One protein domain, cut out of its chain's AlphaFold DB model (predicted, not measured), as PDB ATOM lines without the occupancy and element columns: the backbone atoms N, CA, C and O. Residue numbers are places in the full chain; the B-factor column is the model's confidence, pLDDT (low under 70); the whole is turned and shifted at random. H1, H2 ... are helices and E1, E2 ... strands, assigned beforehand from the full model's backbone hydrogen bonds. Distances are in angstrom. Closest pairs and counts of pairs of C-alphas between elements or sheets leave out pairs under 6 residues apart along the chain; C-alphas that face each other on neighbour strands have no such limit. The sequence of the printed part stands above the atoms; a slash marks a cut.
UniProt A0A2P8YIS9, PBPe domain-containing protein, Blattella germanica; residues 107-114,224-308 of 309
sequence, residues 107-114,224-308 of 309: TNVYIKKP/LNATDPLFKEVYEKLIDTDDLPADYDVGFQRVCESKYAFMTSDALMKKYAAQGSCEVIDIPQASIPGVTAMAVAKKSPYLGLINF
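Overview. This is residues 107 to 114 and 224 to 308 of the 309 residues of the protein "PBPe domain-containing protein" of Blattella germanica (UniProt A0A2P8YIS9). A small, strongly twisted sheet of three strands has helices H2 and H3 over one face, and its third strand, E3, runs on past its partner E1 as a long arm that makes the length of the whole. At the far end of this arm residues 297 to 305 stick out free, of which 303 to 305 belong to the short helix H4, while H1 only grazes the sheet far from that end. The printed part has 93 residues, with four named helices and three named strands in the order E1, H1, H2, E2, H3, E3, H4; the sheet runs E2, E1, E3, all antiparallel, and the class is mixed, helices and strands. The whole is loose, with a radius of gyration of the C-alphas of 17.4 A, and elongated, spanning 53 by 31 by 24 A.

Arrangement. E1, residues 107 to 112, is the inner strand of the sheet. E3, residues 280 to 297, is an edge strand and antiparallel to E1, with 148 degrees between their directions; N 107 and O 288 are 3.0 A apart, and N 283 and O 109 are 3.0 A apart, both within hydrogen-bond range. E3 bends by 90 degrees at residue 284. E2, residues 262 to 265, is the other edge strand, antiparallel to E1 at 133 degrees, with N 110 and O 262 within hydrogen-bond range at 2.9 A. H2, residues 248 to 257, is on the sheet at a height over the sheet of 8.5 A; it lies over E1 and only just over E2, where 3 of its C-alphas fall. H2 runs along the strands, at 5 degrees to E1 on the local plane, and their closest C-alphas, those of Lys 112 and Cys 256, are 5.7 A apart. H3, residues 266 to 275, is on the sheet at a height of 10.1 A, over E1 and E3, and runs along the strands at 3 degrees to E1 on the local plane. The sheet with H2 and H3 on one face makes two layers. H2 and H3 are close but not clearly touching, at a steep tilt of 63 degrees, the same way; their closest C-alphas, those of Phe 252 and Tyr 272, are 7.3 A apart. E2, H3 and E3 form a split strand-helix-strand unit, two strands that run the same way with E1 between them in the sheet, and its crossover is right-handed. H1, residues 229 to 238, only grazes the sheet with its residues 231 to 238, and is apart from H2. H4, residues 303 to 306, only just grazes the sheet, with 5 pairs of C-alphas within 10 A. In H1, H2 and H3 every O i to N i+4 pair is within hydrogen-bond range; H4 is too short for such a pair.

Along the chain. E1 begins at C-alpha 107, at (-24.742, 18.441, -33.731), and is 16.4 A long. H1 is 14.2 A long, and H2 and H3 are 14.4 A each. E2 measures 10.0 A. E3 is the longest strand, 40.1 A from C-alpha 280 at (-33.448, 27.851, -40.675) to C-alpha 297 at (0.593, 9.457, -30.182). H4 measures 5.3 A and ends at C-alpha 306, at (-1.276, 18.775, -23.909).

Size, cuts and confidence. The two C-alphas farthest apart, those of Leu 230 and Pro 301, are 53.8 A apart. Residues 115 to 223 are not printed, and C-alphas 114 and 224 are 11.8 A apart across the cut, which falls in the link from E1 to H1. Of the links that are printed whole, H1 to H2 is short and the others are tight. The mean pLDDT of the printed part is 76.8, and 26 residues are under 70, among them residues 224 to 241 and 289 to 291.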
ATOM      1  N   THR A 107     -24.219  18.560 -32.379       81.81
ATOM      2  CA  THR A 107     -24.742  18.441 -33.731       81.81
ATOM      3  C   THR A 107     -26.255  18.463 -33.609       81.81
ATOM      4  O   THR A 107     -26.829  17.583 -32.966       81.81
ATOM      5  N   ASN A 108     -26.877  19.496 -34.168       84.38
ATOM      6  CA  ASN A 108     -28.316  19.717 -34.081       84.38
ATOM      7  C   ASN A 108     -28.968  19.385 -35.423       84.38
ATOM      8  O   ASN A 108     -28.332  19.494 -36.477       84.38
ATOM      9  N   VAL A 109     -30.242  19.010 -35.378       85.38
ATOM     10  CA  VAL A 109     -31.078  18.861 -36.571       85.38
ATOM     11  C   VAL A 109     -31.707  20.206 -36.920       85.38
ATOM     12  O   VAL A 109     -32.329  20.847 -36.069       85.38
ATOM     13  N   TYR A 110     -31.567  20.613 -38.179       86.75
ATOM     14  CA  TYR A 110     -32.098  21.864 -38.702       86.75
ATOM     15  C   TYR A 110     -33.122  21.619 -39.801       86.75
ATOM     16  O   TYR A 110     -32.959  20.736 -40.646       86.75
ATOM     17  N   ILE A 111     -34.154  22.456 -39.798       86.38
ATOM     18  CA  ILE A 111     -35.201  22.491 -40.818       86.38
ATOM     19  C   ILE A 111     -35.411  23.928 -41.291       86.38
ATOM     20  O   ILE A 111     -35.107  24.891 -40.577       86.38
ATOM     21  N   LYS A 112     -35.969  24.084 -42.491       86.56
ATOM     22  CA  LYS A 112     -36.412  25.387 -42.984       86.56
ATOM     23  C   LYS A 112     -37.498  25.957 -42.078       86.56
ATOM     24  O   LYS A 112     -38.460  25.271 -41.724       86.56
ATOM     25  N   LYS A 113     -37.364  27.238 -41.739       83.38
ATOM     26  CA  LYS A 113     -38.403  27.973 -41.026       83.38
ATOM     27  C   LYS A 113     -39.648  28.071 -41.913       83.38
ATOM     28  O   LYS A 113     -39.535  28.427 -43.085       83.38
ATOM     29  N   PRO A 114     -40.845  27.764 -41.393       75.19
ATOM     30  CA  PRO A 114     -42.062  27.883 -42.181       75.19
ATOM     31  C   PRO A 114     -42.333  29.352 -42.541       75.19
ATOM     32  O   PRO A 114     -42.463  30.196 -41.657       75.19
ATOM     33  N   LEU A 224     -41.523  24.549 -30.738       53.53
ATOM     34  CA  LEU A 224     -41.061  23.334 -31.391       53.53
ATOM     35  C   LEU A 224     -40.469  22.483 -30.274       53.53
ATOM     36  O   LEU A 224     -39.541  22.931 -29.611       53.53
ATOM     37  N   ASN A 225     -41.031  21.320 -29.987       54.78
ATOM     38  CA  ASN A 225     -40.487  20.437 -28.968       54.78
ATOM     39  C   ASN A 225     -40.442  19.029 -29.548       54.78
ATOM     40  O   ASN A 225     -41.476  18.495 -29.942       54.78
ATOM     41  N   ALA A 226     -39.252  18.432 -29.612       51.50
ATOM     42  CA  ALA A 226     -39.049  17.125 -30.240       51.50
ATOM     43  C   ALA A 226     -39.834  15.987 -29.560       51.50
ATOM     44  O   ALA A 226     -40.027  14.932 -30.156       51.50
ATOM     45  N   THR A 227     -40.289  16.192 -28.319       55.66
ATOM     46  CA  THR A 227     -41.077  15.216 -27.547       55.66
ATOM     47  C   THR A 227     -42.566  15.192 -27.893       55.66
ATOM     48  O   THR A 227     -43.271  14.285 -27.454       55.66
ATOM     49  N   ASP A 228     -43.064  16.152 -28.675       65.81
ATOM     50  CA  ASP A 228     -44.445  16.132 -29.155       65.81
ATOM     51  C   ASP A 228     -44.594  15.043 -30.248       65.81
ATOM     52  O   ASP A 228     -43.746  14.949 -31.145       65.81
ATOM     53  N   PRO A 229     -45.634  14.183 -30.184       64.12
ATOM     54  CA  PRO A 229     -45.862  13.097 -31.143       64.12
ATOM     55  C   PRO A 229     -45.843  13.540 -32.612       64.12
ATOM     56  O   PRO A 229     -45.424  12.758 -33.465       64.12
ATOM     57  N   LEU A 230     -46.217  14.789 -32.909       63.41
ATOM     58  CA  LEU A 230     -46.107  15.355 -34.257       63.41
ATOM     59  C   LEU A 230     -44.646  15.424 -34.739       63.41
ATOM     60  O   LEU A 230     -44.361  15.148 -35.901       63.41
ATOM     61  N   PHE A 231     -43.704  15.767 -33.859       64.44
ATOM     62  CA  PHE A 231     -42.288  15.891 -34.214       64.44
ATOM     63  C   PHE A 231     -41.565  14.553 -34.266       64.44
ATOM     64  O   PHE A 231     -40.604  14.428 -35.019       64.44
ATOM     65  N   LYS A 232     -42.051  13.535 -33.548       64.88
ATOM     66  CA  LYS A 232     -41.576  12.161 -33.736       64.88
ATOM     67  C   LYS A 232     -41.833  11.682 -35.167       64.88
ATOM     68  O   LYS A 232     -40.946  11.112 -35.789       64.88
ATOM     69  N   GLU A 233     -43.009  11.985 -35.713       66.06
ATOM     70  CA  GLU A 233     -43.340  11.658 -37.103       66.06
ATOM     71  C   GLU A 233     -42.478  12.451 -38.099       66.06
ATOM     72  O   GLU A 233     -42.033  11.905 -39.104       66.06
ATOM     73  N   VAL A 234     -42.190  13.725 -37.807       65.38
ATOM     74  CA  VAL A 234     -41.241  14.541 -38.586       65.38
ATOM     75  C   VAL A 234     -39.833  13.940 -38.540       65.38
ATOM     76  O   VAL A 234     -39.175  13.876 -39.572       65.38
ATOM     77  N   TYR A 235     -39.382  13.466 -37.379       65.12
ATOM     78  CA  TYR A 235     -38.080  12.824 -37.207       65.12
ATOM     79  C   TYR A 235     -37.987  11.527 -38.021       65.12
ATOM     80  O   TYR A 235     -37.034  11.344 -38.764       65.12
ATOM     81  N   GLU A 236     -39.004  10.666 -37.945       66.81
ATOM     82  CA  GLU A 236     -39.042   9.396 -38.685       66.81
ATOM     83  C   GLU A 236     -39.209   9.586 -40.201       66.81
ATOM     84  O   GLU A 236     -38.690   8.786 -40.971       66.81
ATOM     85  N   LYS A 237     -39.928  10.627 -40.650       66.75
ATOM     86  CA  LYS A 237     -40.193  10.856 -42.082       66.75
ATOM     87  C   LYS A 237     -39.171  11.737 -42.792       66.75
ATOM     88  O   LYS A 237     -39.080  11.644 -44.011       66.75
ATOM     89  N   LEU A 238     -38.495  12.645 -42.085       64.38
ATOM     90  CA  LEU A 238     -37.555  13.596 -42.699       64.38
ATOM     91  C   LEU A 238     -36.085  13.207 -42.523       64.38
ATOM     92  O   LEU A 238     -35.238  13.810 -43.179       64.38
ATOM     93  N   ILE A 239     -35.777  12.249 -41.645       65.62
ATOM     94  CA  ILE A 239     -34.427  11.699 -41.503       65.62
ATOM     95  C   ILE A 239     -34.367  10.429 -42.337       65.62
ATOM     96  O   ILE A 239     -34.652   9.334 -41.859       65.62
ATOM     97  N   ASP A 240     -34.020  10.604 -43.605       66.81
ATOM     98  CA  ASP A 240     -33.665   9.494 -44.474       66.81
ATOM     99  C   ASP A 240     -32.171   9.200 -44.291       66.81
ATOM    100  O   ASP A 240     -31.314  10.019 -44.629       66.81
ATOM    101  N   THR A 241     -31.852   8.057 -43.682       65.75
ATOM    102  CA  THR A 241     -30.460   7.626 -43.493       65.75
ATOM    103  C   THR A 241     -29.811   7.136 -44.782       65.75
ATOM    104  O   THR A 241     -28.586   7.030 -44.820       65.75
ATOM    105  N   ASP A 242     -30.603   6.856 -45.820       72.06
ATOM    106  CA  ASP A 242     -30.124   6.341 -47.099       72.06
ATOM    107  C   ASP A 242     -29.913   7.473 -48.131       72.06
ATOM    108  O   ASP A 242     -29.060   7.346 -49.012       72.06
ATOM    109  N   ASP A 243     -30.601   8.617 -47.991       76.75
ATOM    110  CA  ASP A 243     -30.426   9.820 -48.831       76.75
ATOM    111  C   ASP A 243     -29.531  10.886 -48.166       76.75
ATOM    112  O   ASP A 243     -29.968  11.943 -47.686       76.75
ATOM    113  N   LEU A 244     -28.228  10.596 -48.146       81.81
ATOM    114  CA  LEU A 244     -27.193  11.486 -47.616       81.81
ATOM    115  C   LEU A 244     -26.684  12.466 -48.694       81.81
ATOM    116  O   LEU A 244     -26.366  12.050 -49.814       81.81
ATOM    117  N   PRO A 245     -26.545  13.769 -48.385       85.50
ATOM    118  CA  PRO A 245     -25.993  14.736 -49.320       85.50
ATOM    119  C   PRO A 245     -24.487  14.511 -49.479       85.50
ATOM    120  O   PRO A 245     -23.782  14.209 -48.519       85.50
ATOM    121  N   ALA A 246     -23.985  14.707 -50.697       84.56
ATOM    122  CA  ALA A 246     -22.563  14.547 -51.000       84.56
ATOM    123  C   ALA A 246     -21.678  15.625 -50.347       84.56
ATOM    124  O   ALA A 246     -20.500  15.382 -50.102       84.56
ATOM    125  N   ASP A 247     -22.240  16.810 -50.087       87.75
ATOM    126  CA  ASP A 247     -21.540  17.938 -49.476       87.75
ATOM    127  C   ASP A 247     -22.504  18.779 -48.625       87.75
ATOM    128  O   ASP A 247     -23.728  18.740 -48.800       87.75
ATOM    129  N   TYR A 248     -21.937  19.574 -47.724       86.19
ATOM    130  CA  TYR A 248     -22.634  20.527 -46.879       86.19
ATOM    131  C   TYR A 248     -23.484  21.499 -47.704       86.19
ATOM    132  O   TYR A 248     -24.657  21.677 -47.383       86.19
ATOM    133  N   ASP A 249     -22.942  22.053 -48.793       87.12
ATOM    134  CA  ASP A 249     -23.648  22.997 -49.676       87.12
ATOM    135  C   ASP A 249     -24.952  22.394 -50.223       87.12
ATOM    136  O   ASP A 249     -26.019  23.011 -50.142       87.12
ATOM    137  N   VAL A 250     -24.883  21.145 -50.699       88.56
ATOM    138  CA  VAL A 250     -26.046  20.390 -51.192       88.56
ATOM    139  C   VAL A 250     -27.030  20.118 -50.054       88.56
ATOM    140  O   VAL A 250     -28.240  20.247 -50.242       88.56
ATOM    141  N   GLY A 251     -26.526  19.782 -48.863       87.81
ATOM    142  CA  GLY A 251     -27.338  19.591 -47.662       87.81
ATOM    143  C   GLY A 251     -28.152  20.838 -47.304       87.81
ATOM    144  O   GLY A 251     -29.368  20.749 -47.142       87.81
ATOM    145  N   PHE A 252     -27.518  22.015 -47.248       88.62
ATOM    146  CA  PHE A 252     -28.214  23.276 -46.961       88.62
ATOM    147  C   PHE A 252     -29.235  23.627 -48.038       88.62
ATOM    148  O   PHE A 252     -30.355  24.020 -47.710       88.62
ATOM    149  N   GLN A 253     -28.885  23.457 -49.314       88.75
ATOM    150  CA  GLN A 253     -29.804  23.739 -50.412       88.75
ATOM    151  C   GLN A 253     -31.057  22.852 -50.333       88.75
ATOM    152  O   GLN A 253     -32.179  23.357 -50.426       88.75
ATOM    153  N   ARG A 254     -30.892  21.555 -50.037       88.31
ATOM    154  CA  ARG A 254     -32.014  20.623 -49.845       88.31
ATOM    155  C   ARG A 254     -32.925  21.024 -48.690       88.31
ATOM    156  O   ARG A 254     -34.139  20.937 -48.858       88.31
ATOM    157  N   VAL A 255     -32.390  21.508 -47.565       89.25
ATOM    158  CA  VAL A 255     -33.216  22.027 -46.451       89.25
ATOM    159  C   VAL A 255     -34.109  23.179 -46.913       89.25
ATOM    160  O   VAL A 255     -35.253  23.292 -46.480       89.25
ATOM    161  N   CYS A 256     -33.596  24.041 -47.790       88.06
ATOM    162  CA  CYS A 256     -34.291  25.251 -48.226       88.06
ATOM    163  C   CYS A 256     -35.357  24.985 -49.302       88.06
ATOM    164  O   CYS A 256     -36.399  25.654 -49.332       88.06
ATOM    165  N   GLU A 257     -35.077  24.039 -50.200       87.88
ATOM    166  CA  GLU A 257     -35.884  23.752 -51.391       87.88
ATOM    167  C   GLU A 257     -36.851  22.580 -51.198       87.88
ATOM    168  O   GLU A 257     -37.922  22.553 -51.805       87.88
ATOM    169  N   SER A 258     -36.504  21.617 -50.344       81.56
ATOM    170  CA  SER A 258     -37.230  20.356 -50.186       81.56
ATOM    171  C   SER A 258     -37.622  20.086 -48.729       81.56
ATOM    172  O   SER A 258     -37.199  20.777 -47.803       81.56
ATOM    173  N   LYS A 259     -38.476  19.079 -48.505       82.62
ATOM    174  CA  LYS A 259     -38.826  18.610 -47.155       82.62
ATOM    175  C   LYS A 259     -37.691  17.736 -46.625       82.62
ATOM    176  O   LYS A 259     -37.802  16.518 -46.638       82.62
ATOM    177  N   TYR A 260     -36.609  18.376 -46.205       83.50
ATOM    178  CA  TYR A 260     -35.392  17.706 -45.766       83.50
ATOM    179  C   TYR A 260     -34.925  18.271 -44.426       83.50
ATOM    180  O   TYR A 260     -34.953  19.486 -44.214       83.50
ATOM    181  N   ALA A 261     -34.507  17.387 -43.523       85.62
ATOM    182  CA  ALA A 261     -33.881  17.760 -42.264       85.62
ATOM    183  C   ALA A 261     -32.381  17.471 -42.355       85.62
ATOM    184  O   ALA A 261     -31.981  16.359 -42.683       85.62
ATOM    185  N   PHE A 262     -31.545  18.464 -42.052       86.81
ATOM    186  CA  PHE A 262     -30.093  18.312 -42.140       86.81
ATOM    187  C   PHE A 262     -29.449  18.451 -40.769       86.81
ATOM    188  O   PHE A 262     -29.726  19.394 -40.022       86.81
ATOM    189  N   MET A 263     -28.579  17.502 -40.436       85.00
ATOM    190  CA  MET A 263     -27.900  17.453 -39.149       85.00
ATOM    191  C   MET A 263     -26.466  17.966 -39.296       85.00
ATOM    192  O   MET A 263     -25.660  17.387 -40.018       85.00
ATOM    193  N   THR A 264     -26.130  19.058 -38.608       86.00
ATOM    194  CA  THR A 264     -24.779  19.639 -38.650       86.00
ATOM    195  C   THR A 264     -24.469  20.438 -37.382       86.00
ATOM    196  O   THR A 264     -25.297  20.573 -36.478       86.00
ATOM    197  N   SER A 265     -23.240  20.942 -37.273       84.88
ATOM    198  CA  SER A 265     -22.843  21.807 -36.163       84.88
ATOM    199  C   SER A 265     -23.442  23.208 -36.297       84.88
ATOM    200  O   SER A 265     -23.531  23.761 -37.396       84.88
ATOM    201  N   ASP A 266     -23.759  23.825 -35.160       83.25
ATOM    202  CA  ASP A 266     -24.348  25.170 -35.113       83.25
ATOM    203  C   ASP A 266     -23.487  26.241 -35.794       83.25
ATOM    204  O   ASP A 266     -23.996  27.130 -36.473       83.25
ATOM    205  N   ALA A 267     -22.164  26.109 -35.697       82.56
ATOM    206  CA  ALA A 267     -21.234  27.017 -36.356       82.56
ATOM    207  C   ALA A 267     -21.324  26.946 -37.891       82.56
ATOM    208  O   ALA A 267     -21.290  27.981 -38.556       82.56
ATOM    209  N   LEU A 268     -21.451  25.738 -38.452       85.88
ATOM    210  CA  LEU A 268     -21.579  25.555 -39.897       85.88
ATOM    211  C   LEU A 268     -22.943  26.048 -40.370       85.88
ATOM    212  O   LEU A 268     -23.000  26.857 -41.291       85.88
ATOM    213  N   MET A 269     -24.029  25.665 -39.696       86.44
ATOM    214  CA  MET A 269     -25.367  26.086 -40.111       86.44
ATOM    215  C   MET A 269     -25.531  27.604 -40.090       86.44
ATOM    216  O   MET A 269     -26.031  28.170 -41.055       86.44
ATOM    217  N   LYS A 270     -25.032  28.293 -39.057       85.00
ATOM    218  CA  LYS A 270     -25.083  29.763 -39.003       85.00
ATOM    219  C   LYS A 270     -24.293  30.432 -40.122       85.00
ATOM    220  O   LYS A 270     -24.744  31.444 -40.650       85.00
ATOM    221  N   LYS A 271     -23.138  29.874 -40.500       87.12
ATOM    222  CA  LYS A 271     -22.331  30.393 -41.613       87.12
ATOM    223  C   LYS A 271     -23.118  30.353 -42.924       87.12
ATOM    224  O   LYS A 271     -23.160  31.351 -43.635       87.12
ATOM    225  N   TYR A 272     -23.759  29.227 -43.215       86.50
ATOM    226  CA  TYR A 272     -24.520  29.047 -44.448       86.50
ATOM    227  C   TYR A 272     -25.867  29.768 -44.432       86.50
ATOM    228  O   TYR A 272     -26.233  30.382 -45.429       86.50
ATOM    229  N   ALA A 273     -26.560  29.800 -43.294       84.88
ATOM    230  CA  ALA A 273     -27.799  30.559 -43.130       84.88
ATOM    231  C   ALA A 273     -27.591  32.077 -43.280       84.88
ATOM    232  O   ALA A 273     -28.473  32.764 -43.778       84.88
ATOM    233  N   ALA A 274     -26.425  32.605 -42.889       84.31
ATOM    234  CA  ALA A 274     -26.087  34.018 -43.080       84.31
ATOM    235  C   ALA A 274     -25.790  34.385 -44.546       84.31
ATOM    236  O   ALA A 274     -25.891  35.552 -44.918       84.31
ATOM    237  N   GLN A 275     -25.389  33.406 -45.359       82.62
ATOM    238  CA  GLN A 275     -25.034  33.597 -46.766       82.62
ATOM    239  C   GLN A 275     -26.181  33.222 -47.720       82.62
ATOM    240  O   GLN A 275     -26.241  33.722 -48.842       82.62
ATOM    241  N   GLY A 276     -27.077  32.337 -47.283       76.31
ATOM    242  CA  GLY A 276     -28.230  31.867 -48.039       76.31
ATOM    243  C   GLY A 276     -29.464  32.763 -47.911       76.31
ATOM    244  O   GLY A 276     -29.534  33.677 -47.095       76.31
ATOM    245  N   SER A 277     -30.475  32.467 -48.728       74.56
ATOM    246  CA  SER A 277     -31.748  33.200 -48.784       74.56
ATOM    247  C   SER A 277     -32.862  32.602 -47.915       74.56
ATOM    248  O   SER A 277     -34.010  33.031 -48.020       74.56
ATOM    249  N   CYS A 278     -32.572  31.581 -47.107       85.19
ATOM    250  CA  CYS A 278     -33.568  30.848 -46.329       85.19
ATOM    251  C   CYS A 278     -33.245  30.907 -44.840       85.19
ATOM    252  O   CYS A 278     -32.117  30.642 -44.426       85.19
ATOM    253  N   GLU A 279     -34.259  31.188 -44.028       87.06
ATOM    254  CA  GLU A 279     -34.138  31.120 -42.579       87.06
ATOM    255  C   GLU A 279     -34.328  29.670 -42.113       87.06
ATOM    256  O   GLU A 279     -35.248  28.971 -42.547       87.06
ATOM    257  N   VAL A 280     -33.447  29.209 -41.232       88.06
ATOM    258  CA  VAL A 280     -33.448  27.851 -40.675       88.06
ATOM    259  C   VAL A 280     -33.577  27.916 -39.163       88.06
ATOM    260  O   VAL A 280     -33.134  28.872 -38.527       88.06
ATOM    261  N   ILE A 281     -34.189  26.890 -38.593       86.50
ATOM    262  CA  ILE A 281     -34.452  26.758 -37.160       86.50
ATOM    263  C   ILE A 281     -33.923  25.407 -36.678       86.50
ATOM    264  O   ILE A 281     -34.005  24.411 -37.402       86.50
ATOM    265  N   ASP A 282     -33.360  25.377 -35.472       85.56
ATOM    266  CA  ASP A 282     -32.968  24.138 -34.811       85.56
ATOM    267  C   ASP A 282     -34.168  23.499 -34.106       85.56
ATOM    268  O   ASP A 282     -35.040  24.179 -33.563       85.56
ATOM    269  N   ILE A 283     -34.217  22.167 -34.118       78.62
ATOM    270  CA  ILE A 283     -35.213  21.418 -33.353       78.62
ATOM    271  C   ILE A 283     -34.636  21.162 -31.953       78.62
ATOM    272  O   ILE A 283     -33.684  20.383 -31.811       78.62
ATOM    273  N   PRO A 284     -35.192  21.770 -30.891       70.50
ATOM    274  CA  PRO A 284     -34.648  21.597 -29.554       70.50
ATOM    275  C   PRO A 284     -34.813  20.144 -29.097       70.50
ATOM    276  O   PRO A 284     -35.824  19.498 -29.370       70.50
ATOM    277  N   GLN A 285     -33.806  19.645 -28.375       68.50
ATOM    278  CA  GLN A 285     -33.677  18.256 -27.897       68.50
ATOM    279  C   GLN A 285     -33.367  17.199 -28.976       68.50
ATOM    280  O   GLN A 285     -33.043  16.071 -28.618       68.50
ATOM    281  N   ALA A 286     -33.337  17.557 -30.264       69.38
ATOM    282  CA  ALA A 286     -32.820  16.707 -31.341       69.38
ATOM    283  C   ALA A 286     -31.327  17.002 -31.592       69.38
ATOM    284  O   ALA A 286     -30.932  17.497 -32.649       69.38
ATOM    285  N   SER A 287     -30.496  16.749 -30.576       72.50
ATOM    286  CA  SER A 287     -29.055  17.027 -30.597       72.50
ATOM    287  C   SER A 287     -28.257  15.797 -30.196       72.50
ATOM    288  O   SER A 287     -28.520  15.196 -29.156       72.50
ATOM    289  N   ILE A 288     -27.185  15.519 -30.933       72.56
ATOM    290  CA  ILE A 288     -26.187  14.515 -30.557       72.56
ATOM    291  C   ILE A 288     -24.967  15.241 -29.971       72.56
ATOM    292  O   ILE A 288     -24.420  16.139 -30.623       72.56
ATOM    293  N   PRO A 289     -24.540  14.919 -28.734       67.12
ATOM    294  CA  PRO A 289     -23.302  15.457 -28.194       67.12
ATOM    295  C   PRO A 289     -22.115  14.854 -28.954       67.12
ATOM    296  O   PRO A 289     -21.933  13.641 -28.993       67.12
ATOM    297  N   GLY A 290     -21.303  15.715 -29.549       66.94
ATOM    298  CA  GLY A 290     -20.003  15.396 -30.120       66.94
ATOM    299  C   GLY A 290     -18.875  15.975 -29.269       66.94
ATOM    300  O   GLY A 290     -19.046  16.943 -28.527       66.94
ATOM    301  N   VAL A 291     -17.684  15.400 -29.389       67.69
ATOM    302  CA  VAL A 291     -16.477  15.925 -28.745       67.69
ATOM    303  C   VAL A 291     -15.436  16.227 -29.807       67.69
ATOM    304  O   VAL A 291     -15.082  15.372 -30.611       67.69
ATOM    305  N   THR A 292     -14.933  17.458 -29.822       70.56
ATOM    306  CA  THR A 292     -13.708  17.770 -30.554       70.56
ATOM    307  C   THR A 292     -12.546  17.475 -29.623       70.56
ATOM    308  O   THR A 292     -12.454  18.063 -28.544       70.56
ATOM    309  N   ALA A 293     -11.665  16.566 -30.029       71.75
ATOM    310  CA  ALA A 293     -10.525  16.152 -29.227       71.75
ATOM    311  C   ALA A 293      -9.212  16.322 -29.990       71.75
ATOM    312  O   ALA A 293      -9.154  16.152 -31.206       71.75
ATOM    313  N   MET A 294      -8.137  16.617 -29.260       73.44
ATOM    314  CA  MET A 294      -6.787  16.528 -29.807       73.44
ATOM    315  C   MET A 294      -6.296  15.086 -29.673       73.44
ATOM    316  O   MET A 294      -6.282  14.528 -28.573       73.44
ATOM    317  N   ALA A 295      -5.891  14.484 -30.789       74.38
ATOM    318  CA  ALA A 295      -5.290  13.156 -30.811       74.38
ATOM    319  C   ALA A 295      -3.760  13.267 -30.780       74.38
ATOM    320  O   ALA A 295      -3.157  13.993 -31.568       74.38
ATOM    321  N   VAL A 296      -3.117  12.535 -29.867       75.56
ATOM    322  CA  VAL A 296      -1.654  12.531 -29.711       75.56
ATOM    323  C   VAL A 296      -1.138  11.099 -29.603       75.56
ATOM    324  O   VAL A 296      -1.772  10.244 -28.981       75.56
ATOM    325  N   ALA A 297      -0.000  10.794 -30.240       75.75
ATOM    326  CA  ALA A 297       0.593   9.457 -30.182       75.75
ATOM    327  C   ALA A 297       0.847   9.044 -28.718       75.75
ATOM    328  O   ALA A 297       1.327   9.850 -27.923       75.75
ATOM    329  N   LYS A 298       0.570   7.780 -28.351       72.31
ATOM    330  CA  LYS A 298       0.655   7.302 -26.949       72.31
ATOM    331  C   LYS A 298       2.001   7.568 -26.257       72.31
ATOM    332  O   LYS A 298       2.018   7.749 -25.045       72.31
ATOM    333  N   LYS A 299       3.109   7.573 -27.006       75.19
ATOM    334  CA  LYS A 299       4.472   7.841 -26.509       75.19
ATOM    335  C   LYS A 299       4.996   9.229 -26.902       75.19
ATOM    336  O   LYS A 299       6.200   9.444 -26.895       75.19
ATOM    337  N   SER A 300       4.114  10.151 -27.288       75.00
ATOM    338  CA  SER A 300       4.528  11.505 -27.647       75.00
ATOM    339  C   SER A 300       5.179  12.195 -26.447       75.00
ATOM    340  O   SER A 300       4.600  12.176 -25.353       75.00
ATOM    341  N   PRO A 301       6.328  12.858 -26.632       72.56
ATOM    342  CA  PRO A 301       6.983  13.576 -25.549       72.56
ATOM    343  C   PRO A 301       6.195  14.826 -25.117       72.56
ATOM    344  O   PRO A 301       6.409  15.345 -24.027       72.56
ATOM    345  N   TYR A 302       5.222  15.271 -25.922       74.56
ATOM    346  CA  TYR A 302       4.377  16.439 -25.652       74.56
ATOM    347  C   TYR A 302       3.112  16.115 -24.840       74.56
ATOM    348  O   TYR A 302       2.295  16.994 -24.573       74.56
ATOM    349  N   LEU A 303       2.917  14.858 -24.430       73.75
ATOM    350  CA  LEU A 303       1.694  14.425 -23.748       73.75
ATOM    351  C   LEU A 303       1.479  15.133 -22.399       73.75
ATOM    352  O   LEU A 303       0.338  15.389 -22.026       73.75
ATOM    353  N   GLY A 304       2.564  15.474 -21.693       68.81
ATOM    354  CA  GLY A 304       2.508  16.257 -20.452       68.81
ATOM    355  C   GLY A 304       2.124  17.725 -20.665       68.81
ATOM    356  O   GLY A 304       1.505  18.314 -19.788       68.81
ATOM    357  N   LEU A 305       2.429  18.288 -21.841       73.88
ATOM    358  CA  LEU A 305       2.042  19.652 -22.218       73.88
ATOM    359  C   LEU A 305       0.555  19.740 -22.562       73.88
ATOM    360  O   LEU A 305      -0.118  20.691 -22.185       73.88
ATOM    361  N   ILE A 306       0.065  18.751 -23.313       74.50
ATOM    362  CA  ILE A 306      -1.276  18.775 -23.909       74.50
ATOM    363  C   ILE A 306      -2.341  18.306 -22.906       74.50
ATOM    364  O   ILE A 306      -3.439  18.844 -22.880       74.50
ATOM    365  N   ASN A 307      -2.026  17.326 -22.055       69.12
ATOM    366  CA  ASN A 307      -2.957  16.765 -21.070       69.12
ATOM    367  C   ASN A 307      -2.735  17.371 -19.671       69.12
ATOM    368  O   ASN A 307      -2.473  16.648 -18.703       69.12
ATOM    369  N   PHE A 308      -2.801  18.699 -19.585       63.22
ATOM    370  CA  PHE A 308      -2.754  19.430 -18.320       63.22
ATOM    371  C   PHE A 308      -4.169  19.517 -17.717       63.22
ATOM    372  O   PHE A 308      -5.117  19.860 -18.419       63.22
TER     373      PHE A 308